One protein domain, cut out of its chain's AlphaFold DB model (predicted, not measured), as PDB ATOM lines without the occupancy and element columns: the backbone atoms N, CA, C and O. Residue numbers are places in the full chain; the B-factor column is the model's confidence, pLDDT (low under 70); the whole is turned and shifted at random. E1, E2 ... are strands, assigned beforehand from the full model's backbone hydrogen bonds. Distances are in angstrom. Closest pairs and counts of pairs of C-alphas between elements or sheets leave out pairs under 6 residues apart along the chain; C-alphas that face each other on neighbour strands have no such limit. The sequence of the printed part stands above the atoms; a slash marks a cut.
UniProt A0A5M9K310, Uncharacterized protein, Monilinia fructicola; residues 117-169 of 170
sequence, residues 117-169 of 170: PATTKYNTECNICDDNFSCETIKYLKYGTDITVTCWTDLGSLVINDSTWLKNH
ATOM      1  N   PRO A 117     -27.730  58.154 -12.699       87.88
ATOM      2  CA  PRO A 117     -28.025  56.936 -13.435       87.88
ATOM      3  C   PRO A 117     -26.727  56.176 -13.723       87.88
ATOM      4  O   PRO A 117     -25.714  56.768 -14.100       87.88
ATOM      5  N   ALA A 118     -26.766  54.857 -13.582       88.25
ATOM      6  CA  ALA A 118     -25.680  53.957 -13.940       88.25
ATOM      7  C   ALA A 118     -26.245  52.680 -14.572       88.25
ATOM      8  O   ALA A 118     -27.369  52.277 -14.288       88.25
ATOM      9  N   THR A 119     -25.446  52.021 -15.405       89.94
ATOM     10  CA  THR A 119     -25.816  50.749 -16.035       89.94
ATOM     11  C   THR A 119     -24.787  49.697 -15.649       89.94
ATOM     12  O   THR A 119     -23.578  49.930 -15.756       89.94
ATOM     13  N   THR A 120     -25.242  48.530 -15.197       88.19
ATOM     14  CA  THR A 120     -24.340  47.448 -14.785       88.19
ATOM     15  C   THR A 120     -23.516  46.947 -15.974       88.19
ATOM     16  O   THR A 120     -24.044  46.516 -17.002       88.19
ATOM     17  N   LYS A 121     -22.186  46.983 -15.845       85.06
ATOM     18  CA  LYS A 121     -21.268  46.470 -16.876       85.06
ATOM     19  C   LYS A 121     -21.186  44.939 -16.875       85.06
ATOM     20  O   LYS A 121     -20.975  44.327 -17.919       85.06
ATOM     21  N   TYR A 122     -21.368  44.333 -15.705       85.00
ATOM     22  CA  TYR A 122     -21.290  42.893 -15.469       85.00
ATOM     23  C   TYR A 122     -22.547  42.411 -14.736       85.00
ATOM     24  O   TYR A 122     -23.423  43.210 -14.405       85.00
ATOM     25  N   ASN A 123     -22.649  41.104 -14.492       85.81
ATOM     26  CA  ASN A 123     -23.593  40.629 -13.485       85.81
ATOM     27  C   ASN A 123     -23.095  41.117 -12.122       85.81
ATOM     28  O   ASN A 123     -21.930  40.906 -11.791       85.81
ATOM     29  N   THR A 124     -23.960  41.799 -11.383       85.06
ATOM     30  CA  THR A 124     -23.592  42.521 -10.166       85.06
ATOM     31  C   THR A 124     -24.429  42.026  -9.000       85.06
ATOM     32  O   THR A 124     -25.639  41.828  -9.126       85.06
ATOM     33  N   GLU A 125     -23.774  41.829  -7.867       84.62
ATOM     34  CA  GLU A 125     -24.393  41.444  -6.605       84.62
ATOM     35  C   GLU A 125     -24.742  42.706  -5.814       84.62
ATOM     36  O   GLU A 125     -23.969  43.661  -5.767       84.62
ATOM     37  N   CYS A 126     -25.943  42.737  -5.245       84.88
ATOM     38  CA  CYS A 126     -26.392  43.781  -4.337       84.88
ATOM     39  C   CYS A 126     -26.338  43.216  -2.920       84.88
ATOM     40  O   CYS A 126     -27.228  42.454  -2.525       84.88
ATOM     41  N   ASN A 127     -25.276  43.565  -2.202       81.69
ATOM     42  CA  ASN A 127     -25.015  43.132  -0.835       81.69
ATOM     43  C   ASN A 127     -25.517  44.188   0.164       81.69
ATOM     44  O   ASN A 127     -25.644  45.363  -0.185       81.69
ATOM     45  N   ILE A 128     -25.857  43.768   1.389       76.44
ATOM     46  CA  ILE A 128     -26.268  44.689   2.475       76.44
ATOM     47  C   ILE A 128     -25.092  45.574   2.921       76.44
ATOM     48  O   ILE A 128     -25.279  46.729   3.292       76.44
ATOM     49  N   CYS A 129     -23.898  45.009   2.837       70.56
ATOM     50  CA  CYS A 129     -22.611  45.478   3.313       70.56
ATOM     51  C   CYS A 129     -21.645  45.578   2.127       70.56
ATOM     52  O   CYS A 129     -21.853  44.987   1.062       70.56
ATOM     53  N   ASP A 130     -20.576  46.331   2.326       62.88
ATOM     54  CA  ASP A 130     -19.485  46.530   1.375       62.88
ATOM     55  C   ASP A 130     -18.454  45.383   1.369       62.88
ATOM     56  O   ASP A 130     -17.644  45.275   0.440       62.88
ATOM     57  N   ASP A 131     -18.488  44.493   2.365       64.38
ATOM     58  CA  ASP A 131     -17.625  43.321   2.435       64.38
ATOM     59  C   ASP A 131     -18.218  42.131   1.659       64.38
ATOM     60  O   ASP A 131     -19.284  41.603   1.949       64.38
ATOM     61  N   ASN A 132     -17.503  41.638   0.647       62.22
ATOM     62  CA  ASN A 132     -17.975  40.478  -0.123       62.22
ATOM     63  C   ASN A 132     -17.699  39.123   0.567       62.22
ATOM     64  O   ASN A 132     -17.835  38.067  -0.046       62.22
ATOM     65  N   PHE A 133     -17.209  39.129   1.810       61.62
ATOM     66  CA  PHE A 133     -16.718  37.917   2.472       61.62
ATOM     67  C   PHE A 133     -17.732  37.316   3.446       61.62
ATOM     68  O   PHE A 133     -17.798  36.092   3.560       61.62
ATOM     69  N   SER A 134     -18.513  38.152   4.137       63.34
ATOM     70  CA  SER A 134     -19.493  37.699   5.133       63.34
ATOM     71  C   SER A 134     -20.914  38.219   4.911       63.34
ATOM     72  O   SER A 134     -21.815  37.888   5.681       63.34
ATOM     73  N   CYS A 135     -21.133  38.975   3.836       71.56
ATOM     74  CA  CYS A 135     -22.375  39.694   3.636       71.56
ATOM     75  C   CYS A 135     -23.455  38.926   2.859       71.56
ATOM     76  O   CYS A 135     -23.180  38.195   1.907       71.56
ATOM     77  N   GLU A 136     -24.718  39.152   3.223       80.50
ATOM     78  CA  GLU A 136     -25.870  38.618   2.501       80.50
ATOM     79  C   GLU A 136     -26.122  39.377   1.185       80.50
ATOM     80  O   GLU A 136     -26.343  40.594   1.165       80.50
ATOM     81  N   THR A 137     -26.159  38.633   0.075       83.75
ATOM     82  CA  THR A 137     -26.614  39.145  -1.219       83.75
ATOM     83  C   THR A 137     -28.131  39.175  -1.275       83.75
ATOM     84  O   THR A 137     -28.798  38.141  -1.302       83.75
ATOM     85  N   ILE A 138     -28.694  40.370  -1.398       83.81
ATOM     86  CA  ILE A 138     -30.143  40.563  -1.389       83.81
ATOM     87  C   ILE A 138     -30.730  40.471  -2.797       83.81
ATOM     88  O   ILE A 138     -31.908  40.163  -2.987       83.81
ATOM     89  N   LYS A 139     -29.930  40.812  -3.813       86.56
ATOM     90  CA  LYS A 139     -30.374  40.817  -5.208       86.56
ATOM     91  C   LYS A 139     -29.206  40.612  -6.158       86.56
ATOM     92  O   LYS A 139     -28.149  41.201  -5.988       86.56
ATOM     93  N   TYR A 140     -29.454  39.859  -7.224       87.56
ATOM     94  CA  TYR A 140     -28.544  39.744  -8.359       87.56
ATOM     95  C   TYR A 140     -29.082  40.574  -9.525       87.56
ATOM     96  O   TYR A 140     -30.236  40.421  -9.940       87.56
ATOM     97  N   LEU A 141     -28.249  41.462 -10.058       89.00
ATOM     98  CA  LEU A 141     -28.541  42.296 -11.215       89.00
ATOM     99  C   LEU A 141     -27.830  41.720 -12.436       89.00
ATOM    100  O   LEU A 141     -26.640  41.412 -12.395       89.00
ATOM    101  N   LYS A 142     -28.564  41.568 -13.539       90.69
ATOM    102  CA  LYS A 142     -27.972  41.128 -14.807       90.69
ATOM    103  C   LYS A 142     -27.146  42.258 -15.412       90.69
ATOM    104  O   LYS A 142     -27.406  43.427 -15.126       90.69
ATOM    105  N   TYR A 143     -26.207  41.914 -16.284       90.81
ATOM    106  CA  TYR A 143     -25.535  42.899 -17.133       90.81
ATOM    107  C   TYR A 143     -26.554  43.780 -17.883       90.81
ATOM    108  O   TYR A 143     -27.626  43.305 -18.271       90.81
ATOM    109  N   GLY A 144     -26.216  45.052 -18.097       90.25
ATOM    110  CA  GLY A 144     -27.066  46.002 -18.816       90.25
ATOM    111  C   GLY A 144     -28.319  46.442 -18.052       90.25
ATOM    112  O   GLY A 144     -29.259  46.922 -18.676       90.25
ATOM    113  N   THR A 145     -28.368  46.250 -16.732       90.94
ATOM    114  CA  THR A 145     -29.481  46.723 -15.899       90.94
ATOM    115  C   THR A 145     -29.233  48.172 -15.502       90.94
ATOM    116  O   THR A 145     -28.177  48.484 -14.949       90.94
ATOM    117  N   ASP A 146     -30.215  49.036 -15.743       91.44
ATOM    118  CA  ASP A 146     -30.172  50.424 -15.292       91.44
ATOM    119  C   ASP A 146     -30.510  50.517 -13.801       91.44
ATOM    120  O   ASP A 146     -31.480  49.925 -13.317       91.44
ATOM    121  N   ILE A 147     -29.688  51.263 -13.073       88.31
ATOM    122  CA  ILE A 147     -29.799  51.504 -11.640       88.31
ATOM    123  C   ILE A 147     -29.572  52.984 -11.337       88.31
ATOM    124  O   ILE A 147     -28.876  53.689 -12.067       88.31
ATOM    125  N   THR A 148     -30.126  53.447 -10.223       87.81
ATOM    126  CA  THR A 148     -29.823  54.773  -9.677       87.81
ATOM    127  C   THR A 148     -28.896  54.610  -8.485       87.81
ATOM    128  O   THR A 148     -29.250  53.954  -7.505       87.81
ATOM    129  N   VAL A 149     -27.715  55.213  -8.560       86.06
ATOM    130  CA  VAL A 149     -26.698  55.166  -7.503       86.06
ATOM    131  C   VAL A 149     -26.657  56.491  -6.757       86.06
ATOM    132  O   VAL A 149     -26.904  57.539  -7.353       86.06
ATOM    133  N   THR A 150     -26.376  56.452  -5.457       79.12
ATOM    134  CA  THR A 150     -26.423  57.627  -4.574       79.12
ATOM    135  C   THR A 150     -25.071  58.017  -3.977       79.12
ATOM    136  O   THR A 150     -24.864  59.171  -3.616       79.12
ATOM    137  N   CYS A 151     -24.122  57.082  -3.908       75.25
ATOM    138  CA  CYS A 151     -22.749  57.293  -3.440       75.25
ATOM    139  C   CYS A 151     -21.811  56.295  -4.127       75.25
ATOM    140  O   CYS A 151     -22.266  55.237  -4.574       75.25
ATOM    141  N   TRP A 152     -20.514  56.606  -4.160       77.31
ATOM    142  CA  TRP A 152     -19.475  55.678  -4.598       77.31
ATOM    143  C   TRP A 152     -18.197  55.821  -3.765       77.31
ATOM    144  O   TRP A 152     -17.939  56.886  -3.210       77.31
ATOM    145  N   THR A 153     -17.416  54.747  -3.678       67.56
ATOM    146  CA  THR A 153     -16.071  54.719  -3.081       67.56
ATOM    147  C   THR A 153     -15.163  53.839  -3.933       67.56
ATOM    148  O   THR A 153     -15.630  52.841  -4.472       67.56
ATOM    149  N   ASP A 154     -13.889  54.194  -4.078       71.50
ATOM    150  CA  ASP A 154     -12.855  53.405  -4.766       71.50
ATOM    151  C   ASP A 154     -11.962  52.609  -3.798       71.50
ATOM    152  O   ASP A 154     -11.033  51.918  -4.226       71.50
ATOM    153  N   LEU A 155     -12.253  52.688  -2.498       69.88
ATOM    154  CA  LEU A 155     -11.513  52.020  -1.425       69.88
ATOM    155  C   LEU A 155     -12.092  50.654  -1.040       69.88
ATOM    156  O   LEU A 155     -11.615  50.038  -0.089       69.88
ATOM    157  N   GLY A 156     -13.137  50.188  -1.723       68.19
ATOM    158  CA  GLY A 156     -13.763  48.923  -1.367       68.19
ATOM    159  C   GLY A 156     -12.962  47.706  -1.833       68.19
ATOM    160  O   GLY A 156     -11.924  47.802  -2.496       68.19
ATOM    161  N   SER A 157     -13.452  46.520  -1.471       75.81
ATOM    162  CA  SER A 157     -12.782  45.265  -1.817       75.81
ATOM    163  C   SER A 157     -12.709  45.054  -3.337       75.81
ATOM    164  O   SER A 157     -13.631  45.386  -4.080       75.81
ATOM    165  N   LEU A 158     -11.585  44.524  -3.825       79.44
ATOM    166  CA  LEU A 158     -11.358  44.360  -5.260       79.44
ATOM    167  C   LEU A 158     -12.233  43.228  -5.821       79.44
ATOM    168  O   LEU A 158     -12.026  42.057  -5.497       79.44
ATOM    169  N   VAL A 159     -13.150  43.558  -6.729       75.25
ATOM    170  CA  VAL A 159     -14.009  42.602  -7.437       75.25
ATOM    171  C   VAL A 159     -13.758  42.742  -8.935       75.25
ATOM    172  O   VAL A 159     -14.019  43.776  -9.533       75.25
ATOM    173  N   ILE A 160     -13.216  41.695  -9.566       81.06
ATOM    174  CA  ILE A 160     -12.896  41.686 -11.011       81.06
ATOM    175  C   ILE A 160     -12.006  42.890 -11.403       81.06
ATOM    176  O   ILE A 160     -12.235  43.571 -12.399       81.06
ATOM    177  N   ASN A 161     -10.954  43.143 -10.615       80.69
ATOM    178  CA  ASN A 161     -10.004  44.241 -10.839       80.69
ATOM    179  C   ASN A 161     -10.636  45.651 -10.814       80.69
ATOM    180  O   ASN A 161     -10.083  46.582 -11.399       80.69
ATOM    181  N   ASP A 162     -11.776  45.794 -10.140       79.12
ATOM    182  CA  ASP A 162     -12.442  47.059  -9.854       79.12
ATOM    183  C   ASP A 162     -12.670  47.157  -8.338       79.12
ATOM    184  O   ASP A 162     -13.178  46.218  -7.724       79.12
ATOM    185  N   SER A 163     -12.233  48.253  -7.720       82.38
ATOM    186  CA  SER A 163     -12.452  48.551  -6.296       82.38
ATOM    187  C   SER A 163     -13.571  49.573  -6.086       82.38
ATOM    188  O   SER A 163     -13.763  50.060  -4.972       82.38
ATOM    189  N   THR A 164     -14.307  49.914  -7.148       82.69
ATOM    190  CA  THR A 164     -15.415  50.864  -7.089       82.69
ATOM    191  C   THR A 164     -16.661  50.185  -6.536       82.69
ATOM    192  O   THR A 164     -17.230  49.289  -7.159       82.69
ATOM    193  N   TRP A 165     -17.134  50.669  -5.395       80.06
ATOM    194  CA  TRP A 165     -18.396  50.268  -4.786       80.06
ATOM    195  C   TRP A 165     -19.399  51.401  -4.871       80.06
ATOM    196  O   TRP A 165     -19.046  52.575  -4.769       80.06
ATOM    197  N   LEU A 166     -20.662  51.042  -5.084       83.00
ATOM    198  CA  LEU A 166     -21.767  51.967  -5.302       83.00
ATOM    199  C   LEU A 166     -22.892  51.635  -4.330       83.00
ATOM    200  O   LEU A 166     -23.241  50.468  -4.164       83.00
ATOM    201  N   LYS A 167     -23.510  52.661  -3.750       79.31
ATOM    202  CA  LYS A 167     -24.742  52.507  -2.972       79.31
ATOM    203  C   LYS A 167     -25.942  52.850  -3.843       79.31
ATOM    204  O   LYS A 167     -25.891  53.822  -4.597       79.31
ATOM    205  N   ASN A 168     -27.016  52.077  -3.742       78.31
ATOM    206  CA  ASN A 168     -28.300  52.394  -4.363       78.31
ATOM    207  C   ASN A 168     -29.419  52.400  -3.317       78.31
ATOM    208  O   ASN A 168     -29.283  51.845  -2.227       78.31
ATOM    209  N   HIS A 169     -30.521  53.064  -3.656       67.06
ATOM    210  CA  HIS A 169     -31.774  52.925  -2.925       67.06
ATOM    211  C   HIS A 169     -32.568  51.808  -3.606       67.06
ATOM    212  O   HIS A 169     -32.636  51.764  -4.838       67.06
TER     213      HIS A 169
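Overview. This is residues 117 to 169 of the 170 residues of an uncharacterized protein of Monilinia fructicola (UniProt A0A5M9K310). Two small antiparallel sheets stand across from each other in a rounded body, with much of the chain in loops. In the larger sheet the long, bent strand E4 has E1 beside its first part and E5 beside the rest; the other sheet is the hairpin E2 and E3, and residues 130 to 134 and 154 to 164 make loops on the same side of the body. The printed part has 53 residues with no named helix and five named strands, E1 to E5 along the chain; the larger sheet runs E1, E4, E5. The class is all strand, though 24 of the 53 residues are in named elements. The whole is compact, with a radius of gyration of the C-alphas of 10.5 A and spans of 25 by 21 by 21 A.

Along the chain. Find C-alpha 146 at (-30.172, 50.424, -15.292); from there E4 runs 19.1 A to residue 153. E1 is residues 117 to 119, beginning at C-alpha 117 (-28.025, 56.936, -13.435), and E5 is residues 165 to 168, ending at C-alpha 168 (-28.300, 52.394, -4.363). E2 is residues 124 to 127 and E3 residues 137 to 141, 10.7 A long.

Arrangement. Look first at E4, the inner strand, which bends by 77 degrees at Thr 150. Its residues 146 to 148 pair with E1, where N 118 and O 147 are 2.8 A apart. Its residues 149 to 153 pair with E5 in a hairpin, where N 150 and O 167 are 2.8 A apart. In the hairpin E2 and E3, N 126 and O 139 are 2.8 A apart. E2 and E3 are apart from E1, E4 and E5.

Size, cuts and confidence. The C-alphas farthest apart, of Pro 117 and Ser 134, are 28.1 A apart. The printed part has no cut, and the link from E4 to E5 is long, with 11 residues. The mean pLDDT of the printed part is 80.0; residues 130 to 134, 153, 155 to 156 and 169 are under 70.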